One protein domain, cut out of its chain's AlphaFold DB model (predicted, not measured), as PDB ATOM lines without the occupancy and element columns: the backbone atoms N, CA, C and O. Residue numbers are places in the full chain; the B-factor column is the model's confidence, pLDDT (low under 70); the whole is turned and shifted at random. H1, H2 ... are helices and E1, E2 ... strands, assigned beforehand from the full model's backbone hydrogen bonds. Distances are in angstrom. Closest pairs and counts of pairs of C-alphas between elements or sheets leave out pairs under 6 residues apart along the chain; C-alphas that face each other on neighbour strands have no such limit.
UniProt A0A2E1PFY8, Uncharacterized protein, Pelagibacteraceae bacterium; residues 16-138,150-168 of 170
ATOM      1  N   LYS A  16      87.105 114.959  32.153       75.94
ATOM      2  CA  LYS A  16      88.334 115.184  32.939       75.94
ATOM      3  C   LYS A  16      88.148 114.907  34.439       75.94
ATOM      4  O   LYS A  16      88.955 114.217  35.051       75.94
ATOM      5  N   PHE A  17      87.016 115.312  35.018       70.81
ATOM      6  CA  PHE A  17      86.694 115.036  36.429       70.81
ATOM      7  C   PHE A  17      86.288 113.580  36.677       70.81
ATOM      8  O   PHE A  17      86.297 113.113  37.811       70.81
ATOM      9  N   LYS A  18      85.977 112.839  35.608       67.44
ATOM     10  CA  LYS A  18      85.797 111.382  35.631       67.44
ATOM     11  C   LYS A  18      87.126 110.636  35.412       67.44
ATOM     12  O   LYS A  18      87.104 109.423  35.232       67.44
ATOM     13  N   ALA A  19      88.268 111.343  35.364       63.81
ATOM     14  CA  ALA A  19      89.571 110.903  34.828       63.81
ATOM     15  C   ALA A  19      89.461 109.982  33.609       63.81
ATOM     16  O   ALA A  19      90.144 108.966  33.516       63.81
ATOM     17  N   LYS A  20      88.575 110.344  32.679       68.94
ATOM     18  CA  LYS A  20      88.605 109.831  31.304       68.94
ATOM     19  C   LYS A  20      89.568 110.637  30.427       68.94
ATOM     20  O   LYS A  20      89.814 110.252  29.293       68.94
ATOM     21  N   GLN A  21      90.076 111.746  30.959       74.62
ATOM     22  CA  GLN A  21      91.074 112.643  30.387       74.62
ATOM     23  C   GLN A  21      91.887 113.237  31.548       74.62
ATOM     24  O   GLN A  21      91.329 113.385  32.643       74.62
ATOM     25  N   SER A  22      93.155 113.584  31.330       76.62
ATOM     26  CA  SER A  22      93.926 114.364  32.303       76.62
ATOM     27  C   SER A  22      93.448 115.816  32.399       76.62
ATOM     28  O   SER A  22      92.860 116.385  31.473       76.62
ATOM     29  N   LEU A  23      93.682 116.404  33.568       78.25
ATOM     30  CA  LEU A  23      93.545 117.828  33.832       78.25
ATOM     31  C   LEU A  23      94.917 118.481  33.701       78.25
ATOM     32  O   LEU A  23      95.894 118.031  34.304       78.25
ATOM     33  N   THR A  24      94.982 119.576  32.962       75.75
ATOM     34  CA  THR A  24      96.070 120.539  33.125       75.75
ATOM     35  C   THR A  24      95.776 121.404  34.349       75.75
ATOM     36  O   THR A  24      94.617 121.581  34.731       75.75
ATOM     37  N   LEU A  25      96.812 121.952  34.983       67.44
ATOM     38  CA  LEU A  25      96.628 122.881  36.105       67.44
ATOM     39  C   LEU A  25      95.830 124.127  35.666       67.44
ATOM     40  O   LEU A  25      94.949 124.597  36.389       67.44
ATOM     41  N   SER A  26      96.025 124.557  34.416       67.44
ATOM     42  CA  SER A  26      95.260 125.623  33.764       67.44
ATOM     43  C   SER A  26      93.763 125.314  33.630       67.44
ATOM     44  O   SER A  26      92.953 126.218  33.782       67.44
ATOM     45  N   ASP A  27      93.363 124.053  33.405       67.81
ATOM     46  CA  ASP A  27      91.942 123.668  33.280       67.81
ATOM     47  C   ASP A  27      91.123 123.914  34.560       67.81
ATOM     48  O   ASP A  27      89.893 123.928  34.515       67.81
ATOM     49  N   MET A  28      91.791 124.041  35.709       62.53
ATOM     50  CA  MET A  28      91.175 124.199  37.028       62.53
ATOM     51  C   MET A  28      91.353 125.609  37.607       62.53
ATOM     52  O   MET A  28      91.056 125.815  38.787       62.53
ATOM     53  N   ASP A  29      91.901 126.557  36.836       64.50
ATOM     54  CA  ASP A  29      92.425 127.830  37.357       64.50
ATOM     55  C   ASP A  29      93.347 127.605  38.578       64.50
ATOM     56  O   ASP A  29      93.380 128.369  39.554       64.50
ATOM     57  N   ILE A  30      94.079 126.488  38.571       63.59
ATOM     58  CA  ILE A  30      95.090 126.148  39.566       63.59
ATOM     59  C   ILE A  30      96.405 126.697  39.033       63.59
ATOM     60  O   ILE A  30      97.068 126.103  38.196       63.59
ATOM     61  N   ILE A  31      96.725 127.907  39.479       52.62
ATOM     62  CA  ILE A  31      97.821 128.710  38.922       52.62
ATOM     63  C   ILE A  31      99.145 128.447  39.667       52.62
ATOM     64  O   ILE A  31     100.211 128.755  39.148       52.62
ATOM     65  N   ASP A  32      99.100 127.870  40.877       59.38
ATOM     66  CA  ASP A  32     100.282 127.692  41.727       59.38
ATOM     67  C   ASP A  32     100.274 126.392  42.555       59.38
ATOM     68  O   ASP A  32      99.226 125.809  42.845       59.38
ATOM     69  N   ASP A  33     101.464 125.988  43.016       61.28
ATOM     70  CA  ASP A  33     101.684 124.858  43.937       61.28
ATOM     71  C   ASP A  33     101.022 125.037  45.316       61.28
ATOM     72  O   ASP A  33     101.026 124.128  46.142       61.28
ATOM     73  N   LYS A  34     100.431 126.206  45.603       67.62
ATOM     74  CA  LYS A  34      99.706 126.469  46.858       67.62
ATOM     75  C   LYS A  34      98.224 126.113  46.764       67.62
ATOM     76  O   LYS A  34      97.519 126.165  47.774       67.62
ATOM     77  N   SER A  35      97.750 125.770  45.571       73.69
ATOM     78  CA  SER A  35      96.347 125.489  45.271       73.69
ATOM     79  C   SER A  35      95.959 124.021  45.481       73.69
ATOM     80  O   SER A  35      94.788 123.676  45.344       73.69
ATOM     81  N   TYR A  36      96.911 123.156  45.827       83.25
ATOM     82  CA  TYR A  36      96.680 121.760  46.184       83.25
ATOM     83  C   TYR A  36      97.529 121.375  47.400       83.25
ATOM     84  O   TYR A  36      98.510 122.043  47.726       83.25
ATOM     85  N   ASP A  37      97.116 120.334  48.114       87.62
ATOM     86  CA  ASP A  37      97.935 119.702  49.149       87.62
ATOM     87  C   ASP A  37      98.690 118.513  48.549       87.62
ATOM     88  O   ASP A  37      98.175 117.843  47.653       87.62
ATOM     89  N   THR A  38      99.886 118.222  49.058       88.69
ATOM     90  CA  THR A  38     100.633 116.998  48.741       88.69
ATOM     91  C   THR A  38     100.757 116.117  49.974       88.69
ATOM     92  O   THR A  38     100.875 116.597  51.104       88.69
ATOM     93  N   VAL A  39     100.728 114.807  49.756       90.38
ATOM     94  CA  VAL A  39     100.933 113.790  50.790       90.38
ATOM     95  C   VAL A  39     101.834 112.688  50.259       90.38
ATOM     96  O   VAL A  39     101.806 112.349  49.076       90.38
ATOM     97  N   LYS A  40     102.613 112.090  51.162       88.12
ATOM     98  CA  LYS A  40     103.628 111.098  50.793       88.12
ATOM     99  C   LYS A  40     103.043 109.812  50.227       88.12
ATOM    100  O   LYS A  40     103.660 109.203  49.363       88.12
ATOM    101  N   SER A  41     101.913 109.349  50.767       87.31
ATOM    102  CA  SER A  41     101.317 108.096  50.315       87.31
ATOM    103  C   SER A  41      99.809 108.038  50.463       87.31
ATOM    104  O   SER A  41      99.274 108.318  51.536       87.31
ATOM    105  N   PHE A  42      99.137 107.560  49.414       84.12
ATOM    106  CA  PHE A  42      97.704 107.252  49.458       84.12
ATOM    107  C   PHE A  42      97.360 106.188  50.516       84.12
ATOM    108  O   PHE A  42      96.368 106.312  51.234       84.12
ATOM    109  N   LYS A  43      98.180 105.134  50.642       82.44
ATOM    110  CA  LYS A  43      97.877 103.988  51.524       82.44
ATOM    111  C   LYS A  43      97.993 104.321  53.009       82.44
ATOM    112  O   LYS A  43      97.279 103.738  53.814       82.44
ATOM    113  N   ASN A  44      98.884 105.247  53.357       80.56
ATOM    114  CA  ASN A  44      99.176 105.621  54.743       80.56
ATOM    115  C   ASN A  44      98.529 106.956  55.142       80.56
ATOM    116  O   ASN A  44      98.991 107.608  56.077       80.56
ATOM    117  N   LEU A  45      97.488 107.367  54.416       81.12
ATOM    118  CA  LEU A  45      96.842 108.656  54.601       81.12
ATOM    119  C   LEU A  45      96.039 108.692  55.904       81.12
ATOM    120  O   LEU A  45      95.075 107.934  56.056       81.12
ATOM    121  N   LYS A  46      96.403 109.596  56.814       81.44
ATOM    122  CA  LYS A  46      95.703 109.788  58.092       81.44
ATOM    123  C   LYS A  46      94.392 110.541  57.887       81.44
ATOM    124  O   LYS A  46      94.272 111.359  56.976       81.44
ATOM    125  N   ASP A  47      93.435 110.348  58.791       78.81
ATOM    126  CA  ASP A  47      92.137 111.038  58.732       78.81
ATOM    127  C   ASP A  47      92.284 112.569  58.725       78.81
ATOM    128  O   ASP A  47      91.604 113.257  57.971       78.81
ATOM    129  N   GLN A  48      93.256 113.104  59.465       78.62
ATOM    130  CA  GLN A  48      93.546 114.543  59.489       78.62
ATOM    131  C   GLN A  48      93.956 115.104  58.118       78.62
ATOM    132  O   GLN A  48      93.608 116.231  57.785       78.62
ATOM    133  N   GLU A  49      94.674 114.327  57.304       81.12
ATOM    134  CA  GLU A  49      95.111 114.748  55.963       81.12
ATOM    135  C   GLU A  49      93.935 114.732  54.967       81.12
ATOM    136  O   GLU A  49      93.896 115.500  53.997       81.12
ATOM    137  N   ARG A  50      92.928 113.896  55.253       80.50
ATOM    138  CA  ARG A  50      91.671 113.807  54.500       80.50
ATOM    139  C   ARG A  50      90.725 114.962  54.822       80.50
ATOM    140  O   ARG A  50      89.938 115.353  53.961       80.50
ATOM    141  N   GLU A  51      90.791 115.529  56.022       83.06
ATOM    142  CA  GLU A  51      89.895 116.597  56.469       83.06
ATOM    143  C   GLU A  51      90.173 117.954  55.805       83.06
ATOM    144  O   GLU A  51      91.306 118.314  55.484       83.06
ATOM    145  N   SER A  52      89.109 118.741  55.619       82.31
ATOM    146  CA  SER A  52      89.185 120.134  55.158       82.31
ATOM    147  C   SER A  52      88.853 121.092  56.288       82.31
ATOM    148  O   SER A  52      87.697 121.194  56.711       82.31
ATOM    149  N   ILE A  53      89.855 121.856  56.720       80.25
ATOM    150  CA  ILE A  53      89.709 122.918  57.713       80.25
ATOM    151  C   ILE A  53      90.040 124.242  57.028       80.25
ATOM    152  O   ILE A  53      91.199 124.577  56.810       80.25
ATOM    153  N   PHE A  54      89.001 125.002  56.689       80.75
ATOM    154  CA  PHE A  54      89.134 126.299  56.030       80.75
ATOM    155  C   PHE A  54      88.452 127.418  56.842       80.75
ATOM    156  O   PHE A  54      87.441 127.159  57.518       80.75
ATOM    157  N   PRO A  55      88.987 128.656  56.788       79.00
ATOM    158  CA  PRO A  55      88.419 129.821  57.453       79.00
ATOM    159  C   PRO A  55      87.034 130.183  56.906       79.00
ATOM    160  O   PRO A  55      86.707 129.947  55.740       79.00
ATOM    161  N   VAL A  56      86.221 130.795  57.767       71.62
ATOM    162  CA  VAL A  56      84.899 131.322  57.407       71.62
ATOM    163  C   VAL A  56      85.074 132.396  56.325       71.62
ATOM    164  O   VAL A  56      85.962 133.239  56.426       71.62
ATOM    165  N   GLY A  57      84.261 132.354  55.269       66.44
ATOM    166  CA  GLY A  57      84.359 133.297  54.153       66.44
ATOM    167  C   GLY A  57      85.463 132.985  53.134       66.44
ATOM    168  O   GLY A  57      85.658 133.774  52.210       66.44
ATOM    169  N   GLY A  58      86.178 131.864  53.250       69.69
ATOM    170  CA  GLY A  58      87.408 131.626  52.486       69.69
ATOM    171  C   GLY A  58      87.249 130.868  51.167       69.69
ATOM    172  O   GLY A  58      86.435 129.953  51.065       69.69
ATOM    173  N   GLY A  59      88.088 131.232  50.190       77.62
ATOM    174  CA  GLY A  59      88.495 130.374  49.076       77.62
ATOM    175  C   GLY A  59      88.100 130.851  47.677       77.62
ATOM    176  O   GLY A  59      87.026 131.412  47.486       77.62
ATOM    177  N   LYS A  60      88.968 130.619  46.687       84.50
ATOM    178  CA  LYS A  60      88.675 130.874  45.265       84.50
ATOM    179  C   LYS A  60      87.789 129.788  44.642       84.50
ATOM    180  O   LYS A  60      87.110 130.037  43.657       84.50
ATOM    181  N   TYR A  61      87.723 128.611  45.265       86.31
ATOM    182  CA  TYR A  61      87.017 127.433  44.758       86.31
ATOM    183  C   TYR A  61      85.711 127.142  45.505       86.31
ATOM    184  O   TYR A  61      85.297 125.989  45.601       86.31
ATOM    185  N   LYS A  62      85.040 128.157  46.067       87.69
ATOM    186  CA  LYS A  62      83.833 127.963  46.901       87.69
ATOM    187  C   LYS A  62      82.732 127.183  46.200       87.69
ATOM    188  O   LYS A  62      82.149 126.282  46.799       87.69
ATOM    189  N   ASP A  63      82.443 127.518  44.947       86.00
ATOM    190  CA  ASP A  63      81.361 126.861  44.215       86.00
ATOM    191  C   ASP A  63      81.724 125.421  43.855       86.00
ATOM    192  O   ASP A  63      80.895 124.522  44.000       86.00
ATOM    193  N   PHE A  64      82.992 125.169  43.520       86.69
ATOM    194  CA  PHE A  64      83.484 123.810  43.323       86.69
ATOM    195  C   PHE A  64      83.426 122.991  44.622       86.69
ATOM    196  O   PHE A  64      82.909 121.872  44.631       86.69
ATOM    197  N   ALA A  65      83.826 123.580  45.750       88.50
ATOM    198  CA  ALA A  65      83.743 122.954  47.064       88.50
ATOM    199  C   ALA A  65      82.301 122.606  47.463       88.50
ATOM    200  O   ALA A  65      82.083 121.543  48.035       88.50
ATOM    201  N   LYS A  66      81.298 123.433  47.125       87.50
ATOM    202  CA  LYS A  66      79.872 123.108  47.348       87.50
ATOM    203  C   LYS A  66      79.423 121.886  46.554       87.50
ATOM    204  O   LYS A  66      78.690 121.046  47.080       87.50
ATOM    205  N   ILE A  67      79.853 121.780  45.297       86.81
ATOM    206  CA  ILE A  67      79.542 120.629  44.441       86.81
ATOM    207  C   ILE A  67      80.160 119.365  45.047       86.81
ATOM    208  O   ILE A  67      79.448 118.385  45.277       86.81
ATOM    209  N   LEU A  68      81.449 119.415  45.388       87.69
ATOM    210  CA  LEU A  68      82.164 118.300  46.009       87.69
ATOM    211  C   LEU A  68      81.586 117.926  47.374       87.69
ATOM    212  O   LEU A  68      81.416 116.745  47.653       87.69
ATOM    213  N   TYR A  69      81.193 118.905  48.187       86.44
ATOM    214  CA  TYR A  69      80.525 118.684  49.468       86.44
ATOM    215  C   TYR A  69      79.230 117.891  49.284       86.44
ATOM    216  O   TYR A  69      79.018 116.881  49.953       86.44
ATOM    217  N   LYS A  70      78.393 118.279  48.315       83.94
ATOM    218  CA  LYS A  70      77.167 117.541  47.977       83.94
ATOM    219  C   LYS A  70      77.471 116.122  47.484       83.94
ATOM    220  O   LYS A  70      76.798 115.179  47.892       83.94
ATOM    221  N   MET A  71      78.486 115.961  46.637       81.25
ATOM    222  CA  MET A  71      78.910 114.654  46.114       81.25
ATOM    223  C   MET A  71      79.517 113.752  47.193       81.25
ATOM    224  O   MET A  71      79.383 112.532  47.110       81.25
ATOM    225  N   ASN A  72      80.107 114.340  48.232       83.62
ATOM    226  CA  ASN A  72      80.664 113.655  49.396       83.62
ATOM    227  C   ASN A  72      79.631 113.430  50.509       83.62
ATOM    228  O   ASN A  72      79.978 113.328  51.685       83.62
ATOM    229  N   ASN A  73      78.341 113.404  50.160       81.88
ATOM    230  CA  ASN A  73      77.249 113.236  51.112       81.88
ATOM    231  C   ASN A  73      77.293 114.287  52.240       81.88
ATOM    232  O   ASN A  73      77.143 113.964  53.414       81.88
ATOM    233  N   TYR A  74      77.562 115.547  51.898       83.06
ATOM    234  CA  TYR A  74      77.670 116.663  52.841       83.06
ATOM    235  C   TYR A  74      78.754 116.455  53.917       83.06
ATOM    236  O   TYR A  74      78.604 116.875  55.068       83.06
ATOM    237  N   LYS A  75      79.869 115.815  53.542       82.25
ATOM    238  CA  LYS A  75      81.110 115.765  54.329       82.25
ATOM    239  C   LYS A  75      82.179 116.655  53.698       82.25
ATOM    240  O   LYS A  75      82.364 116.665  52.481       82.25
ATOM    241  N   THR A  76      82.889 117.409  54.528       82.75
ATOM    242  CA  THR A  76      84.084 118.157  54.116       82.75
ATOM    243  C   THR A  76      85.271 117.212  53.940       82.75
ATOM    244  O   THR A  76      85.269 116.121  54.504       82.75
ATOM    245  N   GLY A  77      86.297 117.636  53.201       87.44
ATOM    246  CA  GLY A  77      87.508 116.837  53.001       87.44
ATOM    247  C   GLY A  77      87.479 115.994  51.730       87.44
ATOM    248  O   GLY A  77      86.724 116.285  50.800       87.44
ATOM    249  N   THR A  78      88.340 114.982  51.658       89.38
ATOM    250  CA  THR A  78      88.516 114.147  50.462       89.38
ATOM    251  C   THR A  78      87.221 113.448  50.085       89.38
ATOM    252  O   THR A  78      86.533 112.871  50.932       89.38
ATOM    253  N   VAL A  79      86.906 113.476  48.797       87.81
ATOM    254  CA  VAL A  79      85.746 112.800  48.236       87.81
ATOM    255  C   VAL A  79      86.186 111.401  47.805       87.81
ATOM    256  O   VAL A  79      86.911 111.234  46.821       87.81
ATOM    257  N   ALA A  80      85.775 110.387  48.570       82.81
ATOM    258  CA  ALA A  80      86.037 108.982  48.247       82.81
ATOM    259  C   ALA A  80      85.570 108.669  46.816       82.81
ATOM    260  O   ALA A  80      84.551 109.205  46.375       82.81
ATOM    261  N   GLY A  81      86.317 107.856  46.069       81.44
ATOM    262  CA  GLY A  81      86.007 107.485  44.678       81.44
ATOM    263  C   GLY A  81      86.189 108.582  43.624       81.44
ATOM    264  O   GLY A  81      85.981 108.334  42.437       81.44
ATOM    265  N   TRP A  82      86.605 109.788  44.009       87.44
ATOM    266  CA  TRP A  82      86.824 110.905  43.088       87.44
ATOM    267  C   TRP A  82      88.312 111.209  42.943       87.44
ATOM    268  O   TRP A  82      88.815 112.242  43.383       87.44
ATOM    269  N   PHE A  83      89.012 110.277  42.300       89.75
ATOM    270  CA  PHE A  83      90.391 110.469  41.861       89.75
ATOM    271  C   PHE A  83      90.427 111.243  40.546       89.75
ATOM    272  O   PHE A  83      89.496 111.156  39.752       89.75
ATOM    273  N   VAL A  84      91.482 111.998  40.290       89.69
ATOM    274  CA  VAL A  84      91.741 112.694  39.030       89.69
ATOM    275  C   VAL A  84      93.210 112.536  38.660       89.69
ATOM    276  O   VAL A  84      94.037 112.225  39.512       89.69
ATOM    277  N   VAL A  85      93.529 112.724  37.383       90.38
ATOM    278  CA  VAL A  85      94.916 112.764  36.912       90.38
ATOM    279  C   VAL A  85      95.238 114.200  36.558       90.38
ATOM    280  O   VAL A  85      94.513 114.800  35.762       90.38
ATOM    281  N   ILE A  86      96.304 114.737  37.139       88.44
ATOM    282  CA  ILE A  86      96.787 116.087  36.861       88.44
ATOM    283  C   ILE A  86      98.165 116.029  36.211       88.44
ATOM    284  O   ILE A  86      98.996 115.197  36.574       88.44
ATOM    285  N   CYS A  87      98.417 116.909  35.251       87.62
ATOM    286  CA  CYS A  87      99.748 117.120  34.693       87.62
ATOM    287  C   CYS A  87     100.487 118.150  35.560       87.62
ATOM    288  O   CYS A  87     100.082 119.308  35.594       87.62
ATOM    289  N   ILE A  88     101.523 117.720  36.290       82.75
ATOM    290  CA  ILE A  88     102.326 118.601  37.165       82.75
ATOM    291  C   ILE A  88     103.420 119.295  36.353       82.75
ATOM    292  O   ILE A  88     103.662 120.487  36.505       82.75
ATOM    293  N   GLU A  89     104.071 118.542  35.469       82.00
ATOM    294  CA  GLU A  89     105.041 119.069  34.515       82.00
ATOM    295  C   GLU A  89     104.555 118.727  33.113       82.00
ATOM    296  O   GLU A  89     104.349 117.545  32.809       82.00
ATOM    297  N   GLU A  90     104.389 119.750  32.270       75.88
ATOM    298  CA  GLU A  90     103.839 119.616  30.920       75.88
ATOM    299  C   GLU A  90     104.498 118.470  30.148       75.88
ATOM    300  O   GLU A  90     105.703 118.479  29.885       75.88
ATOM    301  N   ASN A  91     103.683 117.473  29.789       71.75
ATOM    302  CA  ASN A  91     104.078 116.284  29.028       71.75
ATOM    303  C   ASN A  91     105.238 115.470  29.634       71.75
ATOM    304  O   ASN A  91     105.888 114.706  28.921       71.75
ATOM    305  N   LYS A  92     105.507 115.622  30.935       83.69
ATOM    306  CA  LYS A  92     106.605 114.934  31.630       83.69
ATOM    307  C   LYS A  92     106.138 114.145  32.835       83.69
ATOM    308  O   LYS A  92     106.592 113.019  33.017       83.69
ATOM    309  N   LYS A  93     105.270 114.727  33.666       89.75
ATOM    310  CA  LYS A  93     104.824 114.099  34.915       89.75
ATOM    311  C   LYS A  93     103.331 114.252  35.125       89.75
ATOM    312  O   LYS A  93     102.787 115.358  35.084       89.75
ATOM    313  N   TRP A  94     102.699 113.129  35.430       91.69
ATOM    314  CA  TRP A  94     101.283 113.016  35.728       91.69
ATOM    315  C   TRP A  94     101.113 112.435  37.116       91.69
ATOM    316  O   TRP A  94     101.630 111.359  37.404       91.69
ATOM    317  N   ALA A  95     100.374 113.127  37.970       92.44
ATOM    318  CA  ALA A  95     100.065 112.638  39.299       92.44
ATOM    319  C   ALA A  95      98.614 112.216  39.399       92.44
ATOM    320  O   ALA A  95      97.713 112.849  38.840       92.44
ATOM    321  N   VAL A  96      98.392 111.164  40.175       92.81
ATOM    322  CA  VAL A  96      97.062 110.868  40.682       92.81
ATOM    323  C   VAL A  96      96.799 111.770  41.881       92.81
ATOM    324  O   VAL A  96      97.614 111.880  42.795       92.81
ATOM    325  N   ALA A  97      95.641 112.412  41.873       91.75
ATOM    326  CA  ALA A  97      95.161 113.243  42.960       91.75
ATOM    327  C   ALA A  97      93.734 112.844  43.336       91.75
ATOM    328  O   ALA A  97      93.027 112.202  42.560       91.75
ATOM    329  N   GLN A  98      93.290 113.234  44.521       92.00
ATOM    330  CA  GLN A  98      91.914 113.084  44.973       92.00
ATOM    331  C   GLN A  98      91.265 114.455  45.133       92.00
ATOM    332  O   GLN A  98      91.882 115.394  45.637       92.00
ATOM    333  N   LEU A  99      90.009 114.575  44.704       91.06
ATOM    334  CA  LEU A  99      89.233 115.794  44.901       91.06
ATOM    335  C   LEU A  99      88.881 115.965  46.379       91.06
ATOM    336  O   LEU A  99      88.522 115.009  47.071       91.06
ATOM    337  N   LYS A 100      88.945 117.206  46.852       90.81
ATOM    338  CA  LYS A 100      88.687 117.596  48.236       90.81
ATOM    339  C   LYS A 100      87.610 118.675  48.258       90.81
ATOM    340  O   LYS A 100      87.695 119.654  47.523       90.81
ATOM    341  N   ALA A 101      86.584 118.500  49.091       90.00
ATOM    342  CA  ALA A 101      85.543 119.496  49.339       90.00
ATOM    343  C   ALA A 101      86.104 120.657  50.180       90.00
ATOM    344  O   ALA A 101      85.731 120.853  51.340       90.00
ATOM    345  N   ASP A 102      87.027 121.396  49.570       89.38
ATOM    346  CA  ASP A 102      87.807 122.476  50.152       89.38
ATOM    347  C   ASP A 102      87.760 123.705  49.235       89.38
ATOM    348  O   ASP A 102      88.072 123.598  48.046       89.38
ATOM    349  N   PRO A 103      87.374 124.882  49.743       87.38
ATOM    350  CA  PRO A 103      87.283 126.080  48.922       87.38
ATOM    351  C   PRO A 103      88.650 126.736  48.654       87.38
ATOM    352  O   PRO A 103      88.728 127.646  47.826       87.38
ATOM    353  N   ILE A 104      89.720 126.316  49.336       87.62
ATOM    354  CA  ILE A 104      91.083 126.844  49.173       87.62
ATOM    355  C   ILE A 104      91.942 125.859  48.382       87.62
ATOM    356  O   ILE A 104      92.585 126.273  47.417       87.62
ATOM    357  N   LYS A 105      91.927 124.578  48.768       89.12
ATOM    358  CA  LYS A 105      92.779 123.527  48.189       89.12
ATOM    359  C   LYS A 105      91.965 122.304  47.751       89.12
ATOM    360  O   LYS A 105      91.865 121.326  48.493       89.12
ATOM    361  N   PRO A 106      91.354 122.333  46.557       88.31
ATOM    362  CA  PRO A 106      90.388 121.326  46.125       88.31
ATOM    363  C   PRO A 106      91.022 119.996  45.687       88.31
ATOM    364  O   PRO A 106      90.304 119.096  45.249       88.31
ATOM    365  N   LEU A 107      92.347 119.861  45.772       90.12
ATOM    366  CA  LEU A 107      93.092 118.680  45.351       90.12
ATOM    367  C   LEU A 107      94.053 118.216  46.439       90.12
ATOM    368  O   LEU A 107      94.725 119.026  47.078       90.12
ATOM    369  N   LEU A 108      94.147 116.899  46.568       91.75
ATOM    370  CA  LEU A 108      95.148 116.198  47.355       91.75
ATOM    371  C   LEU A 108      95.976 115.308  46.425       91.75
ATOM    372  O   LEU A 108      95.456 114.338  45.881       91.75
ATOM    373  N   VAL A 109      97.240 115.649  46.221       91.69
ATOM    374  CA  VAL A 109      98.172 114.966  45.319       91.69
ATOM    375  C   VAL A 109      98.979 113.924  46.085       91.69
ATOM    376  O   VAL A 109      99.474 114.198  47.179       91.69
ATOM    377  N   PHE A 110      99.143 112.740  45.498       92.62
ATOM    378  CA  PHE A 110      99.905 111.644  46.093       92.62
ATOM    379  C   PHE A 110     101.304 111.563  45.471       92.62
ATOM    380  O   PHE A 110     101.444 111.263  44.285       92.62
ATOM    381  N   GLU A 111     102.342 111.820  46.268       91.56
ATOM    382  CA  GLU A 111     103.738 111.816  45.805       91.56
ATOM    383  C   GLU A 111     104.205 110.421  45.358       91.56
ATOM    384  O   GLU A 111     104.998 110.302  44.426       91.56
ATOM    385  N   ASP A 112     103.673 109.358  45.971       93.50
ATOM    386  CA  ASP A 112     103.937 107.968  45.584       93.50
ATOM    387  C   ASP A 112     103.219 107.534  44.296       93.50
ATOM    388  O   ASP A 112     103.460 106.432  43.805       93.50
ATOM    389  N   LEU A 113     102.355 108.387  43.734       93.44
ATOM    390  CA  LEU A 113     101.576 108.124  42.521       93.44
ATOM    391  C   LEU A 113     101.837 109.178  41.437       93.44
ATOM    392  O   LEU A 113     100.910 109.635  40.760       93.44
ATOM    393  N   ILE A 114     103.106 109.550  41.273       93.19
ATOM    394  CA  ILE A 114     103.598 110.369  40.162       93.19
ATOM    395  C   ILE A 114     104.202 109.448  39.101       93.19
ATOM    396  O   ILE A 114     105.087 108.641  39.380       93.19
ATOM    397  N   PHE A 115     103.733 109.595  37.867       92.81
ATOM    398  CA  PHE A 115     104.100 108.773  36.722       92.81
ATOM    399  C   PHE A 115     104.689 109.632  35.606       92.81
ATOM    400  O   PHE A 115     104.327 110.796  35.442       92.81
ATOM    401  N   ASN A 116     105.536 109.024  34.778       92.50
ATOM    402  CA  ASN A 116     106.080 109.654  33.570       92.50
ATOM    403  C   ASN A 116     105.173 109.454  32.341       92.50
ATOM    404  O   ASN A 116     105.575 109.747  31.218       92.50
ATOM    405  N   ASN A 117     103.977 108.890  32.532       91.19
ATOM    406  CA  ASN A 117     103.033 108.578  31.469       91.19
ATOM    407  C   ASN A 117     101.593 108.805  31.945       91.19
ATOM    408  O   ASN A 117     101.172 108.253  32.964       91.19
ATOM    409  N   GLU A 118     100.817 109.566  31.171       90.00
ATOM    410  CA  GLU A 118      99.399 109.829  31.436       90.00
ATOM    411  C   GLU A 118      98.591 108.536  31.573       90.00
ATOM    412  O   GLU A 118      97.779 108.394  32.488       90.00
ATOM    413  N   LYS A 119      98.827 107.568  30.681       89.44
ATOM    414  CA  LYS A 119      98.038 106.335  30.624       89.44
ATOM    415  C   LYS A 119      98.188 105.510  31.902       89.44
ATOM    416  O   LYS A 119      97.203 104.966  32.391       89.44
ATOM    417  N   GLU A 120      99.397 105.451  32.453       92.31
ATOM    418  CA  GLU A 120      99.674 104.749  33.711       92.31
ATOM    419  C   GLU A 120      98.969 105.426  34.888       92.31
ATOM    420  O   GLU A 120      98.286 104.753  35.663       92.31
ATOM    421  N   ALA A 121      99.041 106.758  34.965       91.44
ATOM    422  CA  ALA A 121      98.327 107.527  35.980       91.44
ATOM    423  C   ALA A 121      96.802 107.331  35.879       91.44
ATOM    424  O   ALA A 121      96.128 107.155  36.893       91.44
ATOM    425  N   MET A 122      96.246 107.296  34.663       88.44
ATOM    426  CA  MET A 122      94.816 107.051  34.437       88.44
ATOM    427  C   MET A 122      94.388 105.647  34.853       88.44
ATOM    428  O   MET A 122      93.365 105.501  35.529       88.44
ATOM    429  N   THR A 123      95.164 104.620  34.497       89.62
ATOM    430  CA  THR A 123      94.909 103.245  34.944       89.62
ATOM    431  C   THR A 123      94.944 103.167  36.466       89.62
ATOM    432  O   THR A 123      94.018 102.627  37.070       89.62
ATOM    433  N   LYS A 124      95.939 103.791  37.104       92.31
ATOM    434  CA  LYS A 124      96.044 103.816  38.565       92.31
ATOM    435  C   LYS A 124      94.870 104.535  39.225       92.31
ATOM    436  O   LYS A 124      94.310 104.025  40.192       92.31
ATOM    437  N   ALA A 125      94.452 105.680  38.692       88.50
ATOM    438  CA  ALA A 125      93.275 106.392  39.180       88.50
ATOM    439  C   ALA A 125      92.004 105.535  39.054       88.50
ATOM    440  O   ALA A 125      91.174 105.537  39.960       88.50
ATOM    441  N   ALA A 126      91.847 104.776  37.965       85.75
ATOM    442  CA  ALA A 126      90.725 103.853  37.793       85.75
ATOM    443  C   ALA A 126      90.751 102.696  38.809       85.75
ATOM    444  O   ALA A 126      89.716 102.397  39.402       85.75
ATOM    445  N   GLU A 127      91.916 102.097  39.071       87.75
ATOM    446  CA  GLU A 127      92.080 101.078  40.121       87.75
ATOM    447  C   GLU A 127      91.695 101.621  41.502       87.75
ATOM    448  O   GLU A 127      90.960 100.970  42.248       87.75
ATOM    449  N   LEU A 128      92.153 102.832  41.833       87.69
ATOM    450  CA  LEU A 128      91.871 103.453  43.125       87.69
ATOM    451  C   LEU A 128      90.383 103.716  43.330       87.69
ATOM    452  O   LEU A 128      89.872 103.446  44.415       87.69
ATOM    453  N   ARG A 129      89.666 104.149  42.287       82.06
ATOM    454  CA  ARG A 129      88.203 104.315  42.342       82.06
ATOM    455  C   ARG A 129      87.466 103.030  42.674       82.06
ATOM    456  O   ARG A 129      86.504 103.065  43.432       82.06
ATOM    457  N   ILE A 130      87.914 101.911  42.108       79.94
ATOM    458  CA  ILE A 130      87.320 100.600  42.376       79.94
ATOM    459  C   ILE A 130      87.615 100.176  43.821       79.94
ATOM    460  O   ILE A 130      86.749  99.601  44.477       79.94
ATOM    461  N   SER A 131      88.819 100.470  44.323       81.44
ATOM    462  CA  SER A 131      89.241 100.094  45.678       81.44
ATOM    463  C   SER A 131      88.635 100.952  46.796       81.44
ATOM    464  O   SER A 131      88.367 100.431  47.874       81.44
ATOM    465  N   ASP A 132      88.396 102.240  46.538       78.44
ATOM    466  CA  ASP A 132      87.786 103.200  47.464       78.44
ATOM    467  C   ASP A 132      86.527 103.796  46.812       78.44
ATOM    468  O   ASP A 132      86.540 104.945  46.351       78.44
ATOM    469  N   PRO A 133      85.448 103.001  46.676       73.38
ATOM    470  CA  PRO A 133      84.251 103.439  45.984       73.38
ATOM    471  C   PRO A 133      83.550 104.525  46.800       73.38
ATOM    472  O   PRO A 133      83.072 104.306  47.913       73.38
ATOM    473  N   GLY A 134      83.446 105.708  46.207       68.94
ATOM    474  CA  GLY A 134      82.757 106.848  46.790       68.94
ATOM    475  C   GLY A 134      81.254 106.651  46.985       68.94
ATOM    476  O   GLY A 134      80.645 105.772  46.369       68.94
ATOM    477  N   PRO A 135      80.606 107.542  47.764       65.56
ATOM    478  CA  PRO A 135      79.145 107.565  47.883       65.56
ATOM    479  C   PRO A 135      78.464 107.909  46.547       65.56
ATOM    480  O   PRO A 135      77.349 107.465  46.274       65.56
ATOM    481  N   THR A 136      79.148 108.679  45.697       62.25
ATOM    482  CA  THR A 136      78.715 109.017  44.340       62.25
ATOM    483  C   THR A 136      79.537 108.200  43.345       62.25
ATOM    484  O   THR A 136      80.708 108.511  43.136       62.25
ATOM    485  N   ARG A 137      78.925 107.171  42.746       63.56
ATOM    486  CA  ARG A 137      79.561 106.248  41.786       63.56
ATOM    487  C   ARG A 137      79.390 106.710  40.347       63.56
ATOM    488  O   ARG A 137      78.321 107.210  39.995       63.56
ATOM    489  N   LEU A 138      80.405 106.523  39.508       59.94
ATOM    490  CA  LEU A 138      80.291 106.811  38.077       59.94
ATOM    491  C   LEU A 138      79.454 105.717  37.377       59.94
ATOM    492  O   LEU A 138      79.329 104.599  37.878       59.94
ATOM    493  N   ARG A 150      70.605 108.337  54.520       58.44
ATOM    494  CA  ARG A 150      70.444 109.576  55.303       58.44
ATOM    495  C   ARG A 150      69.089 110.220  55.053       58.44
ATOM    496  O   ARG A 150      68.578 110.168  53.934       58.44
ATOM    497  N   LYS A 151      68.529 110.861  56.083       61.56
ATOM    498  CA  LYS A 151      67.294 111.640  55.950       61.56
ATOM    499  C   LYS A 151      67.573 112.942  55.198       61.56
ATOM    500  O   LYS A 151      68.633 113.556  55.328       61.56
ATOM    501  N   GLU A 152      66.600 113.371  54.404       61.09
ATOM    502  CA  GLU A 152      66.696 114.575  53.572       61.09
ATOM    503  C   GLU A 152      66.824 115.863  54.409       61.09
ATOM    504  O   GLU A 152      67.567 116.774  54.043       61.09
ATOM    505  N   THR A 153      66.191 115.899  55.585       57.66
ATOM    506  CA  THR A 153      66.288 116.995  56.565       57.66
ATOM    507  C   THR A 153      67.720 117.247  57.029       57.66
ATOM    508  O   THR A 153      68.171 118.391  57.054       57.66
ATOM    509  N   ASP A 154      68.469 116.181  57.309       70.00
ATOM    510  CA  ASP A 154      69.844 116.271  57.814       70.00
ATOM    511  C   ASP A 154      70.770 116.871  56.745       70.00
ATOM    512  O   ASP A 154      71.670 117.663  57.029       70.00
ATOM    513  N   SER A 155      70.501 116.541  55.479       71.88
ATOM    514  CA  SER A 155      71.235 117.049  54.317       71.88
ATOM    515  C   SER A 155      71.022 118.553  54.104       71.88
ATOM    516  O   SER A 155      71.967 119.280  53.788       71.88
ATOM    517  N   LEU A 156      69.789 119.036  54.295       78.06
ATOM    518  CA  LEU A 156      69.427 120.452  54.177       78.06
ATOM    519  C   LEU A 156      70.091 121.311  55.260       78.06
ATOM    520  O   LEU A 156      70.635 122.375  54.950       78.06
ATOM    521  N   GLU A 157      70.097 120.849  56.511       81.88
ATOM    522  CA  GLU A 157      70.763 121.561  57.606       81.88
ATOM    523  C   GLU A 157      72.281 121.625  57.422       81.88
ATOM    524  O   GLU A 157      72.882 122.689  57.585       81.88
ATOM    525  N   LEU A 158      72.903 120.505  57.043       81.81
ATOM    526  CA  LEU A 158      74.338 120.435  56.766       81.81
ATOM    527  C   LEU A 158      74.735 121.365  55.619       81.81
ATOM    528  O   LEU A 158      75.674 122.153  55.755       81.81
ATOM    529  N   LYS A 159      73.967 121.355  54.522       82.88
ATOM    530  CA  LYS A 159      74.139 122.302  53.414       82.88
ATOM    531  C   LYS A 159      74.064 123.747  53.896       82.88
ATOM    532  O   LYS A 159      74.948 124.534  53.572       82.88
ATOM    533  N   ARG A 160      73.044 124.098  54.686       85.25
ATOM    534  CA  ARG A 160      72.875 125.463  55.207       85.25
ATOM    535  C   ARG A 160      74.066 125.891  56.065       85.25
ATOM    536  O   ARG A 160      74.577 126.988  55.867       85.25
ATOM    537  N   LYS A 161      74.539 125.032  56.973       85.50
ATOM    538  CA  LYS A 161      75.722 125.304  57.813       85.50
ATOM    539  C   LYS A 161      76.976 125.536  56.969       85.50
ATOM    540  O   LYS A 161      77.723 126.477  57.225       85.50
ATOM    541  N   PHE A 162      77.194 124.706  55.951       83.50
ATOM    542  CA  PHE A 162      78.330 124.848  55.043       83.50
ATOM    543  C   PHE A 162      78.253 126.142  54.219       83.50
ATOM    544  O   PHE A 162      79.237 126.874  54.138       83.50
ATOM    545  N   ASP A 163      77.077 126.470  53.678       84.19
ATOM    546  CA  ASP A 163      76.851 127.698  52.907       84.19
ATOM    547  C   ASP A 163      77.082 128.958  53.765       84.19
ATOM    548  O   ASP A 163      77.770 129.878  53.321       84.19
ATOM    549  N   LEU A 164      76.592 128.981  55.012       85.94
ATOM    550  CA  LEU A 164      76.841 130.075  55.966       85.94
ATOM    551  C   LEU A 164      78.339 130.230  56.269       85.94
ATOM    552  O   LEU A 164      78.882 131.336  56.186       85.94
ATOM    553  N   LYS A 165      79.036 129.109  56.502       84.88
ATOM    554  CA  LYS A 165      80.491 129.092  56.704       84.88
ATOM    555  C   LYS A 165      81.242 129.654  55.492       84.88
ATOM    556  O   LYS A 165      82.183 130.424  55.668       84.88
ATOM    557  N   LEU A 166      80.840 129.325  54.264       85.25
ATOM    558  CA  LEU A 166      81.448 129.884  53.047       85.25
ATOM    559  C   LEU A 166      81.120 131.368  52.828       85.25
ATOM    560  O   LEU A 166      81.920 132.086  52.216       85.25
ATOM    561  N   ALA A 167      79.961 131.817  53.310       81.75
ATOM    562  CA  ALA A 167      79.481 133.189  53.188       81.75
ATOM    563  C   ALA A 167      80.091 134.153  54.218       81.75
ATOM    564  O   ALA A 167      79.930 135.359  54.067       81.75
ATOM    565  N   GLY A 168      80.802 133.662  55.240       77.44
ATOM    566  CA  GLY A 168      81.309 134.544  56.300       77.44
ATOM    567  C   GLY A 168      80.307 134.794  57.430       77.44
ATOM    568  O   GLY A 168      80.583 135.609  58.304       77.44
TER     569      GLY A 168
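AT A GLANCE: This is residues 16 to 138 and 150 to 168 of the 170 residues of an uncharacterized protein of Pelagibacteraceae bacterium (UniProt A0A2E1PFY8). A strongly twisted sheet of four strands has H3 slanting over one of its faces and H2 crossing it near the end of E3, while H4 lies beyond H2 and makes one end of the longest axis. Residues 16 to 36, with no named element, run past the E2 edge, where residues 23 to 24 pair in parallel with 86 to 87. The printed part has 142 residues, in the order E1 H1 H2 E2 E3 E4 H3 H4; the sheet, E1 E4 E3 E2, is mixed, and the class is mixed, helices and strands. It is compact, with a radius of gyration of the C-alphas of 14.9 A and spans of 45 by 30 by 26 A.

IN THESE COORDINATES: Find C-alpha 37 at (97.935, 119.702, 49.149), where E1, residues 37 to 39, begins. Next come H1, 47 to 50, and H2, 62 to 71, 14.2 A long. E2, 77 to 89, spans 25.6 A and bends by 106 degrees at residue 80; E3, 93 to 101, spans 24.7 A; E4, 107 to 115, bends by 90 degrees at 112. H3, 118 to 131, is 20.0 A long, and H4, 152 to 167, 22.6 A, ends at (79.481, 133.189, 53.188).

HOW THE PARTS SIT: E2, E3 and E4 form a meander, each strand the antiparallel neighbour of the one before; look for N 84 and O 97 at 2.8 A, and N 98 and O 108 at 2.8 A. E1 is parallel to E4, with N 39 and O 109 at 2.9 A. H3 and H2 are on opposite faces in three layers, helices on both faces of a sheet. H3's closest C-alphas to E2 are Arg 129 and Gly 81, 4.5 A; H2's to E3 are Ala 65 and Ala 101, 4.5 A. H1 is on the sheet, its Arg 50 C-alpha 5.1 A from that of Thr 78. H4, with residues 159 to 166 alone, only just touches H2 with 3 pairs of C-alphas within 8 A, the closest Leu 166 and Lys 62 at 6.9 A. In H2, H3 and H4 every O i to N i+4 pair is within hydrogen-bond range; H1 is too short for one.

THE WHOLE: The C-alphas farthest apart, Lys 92 and Thr 153, are 47.4 A apart. Residues 139 to 149 are not printed, a gap of 20.0 A between C-alphas 138 and 150. The link H1 to H2 is long. Confidence is under 70 at 24 residues, among them 25 to 34 and 134 to 138.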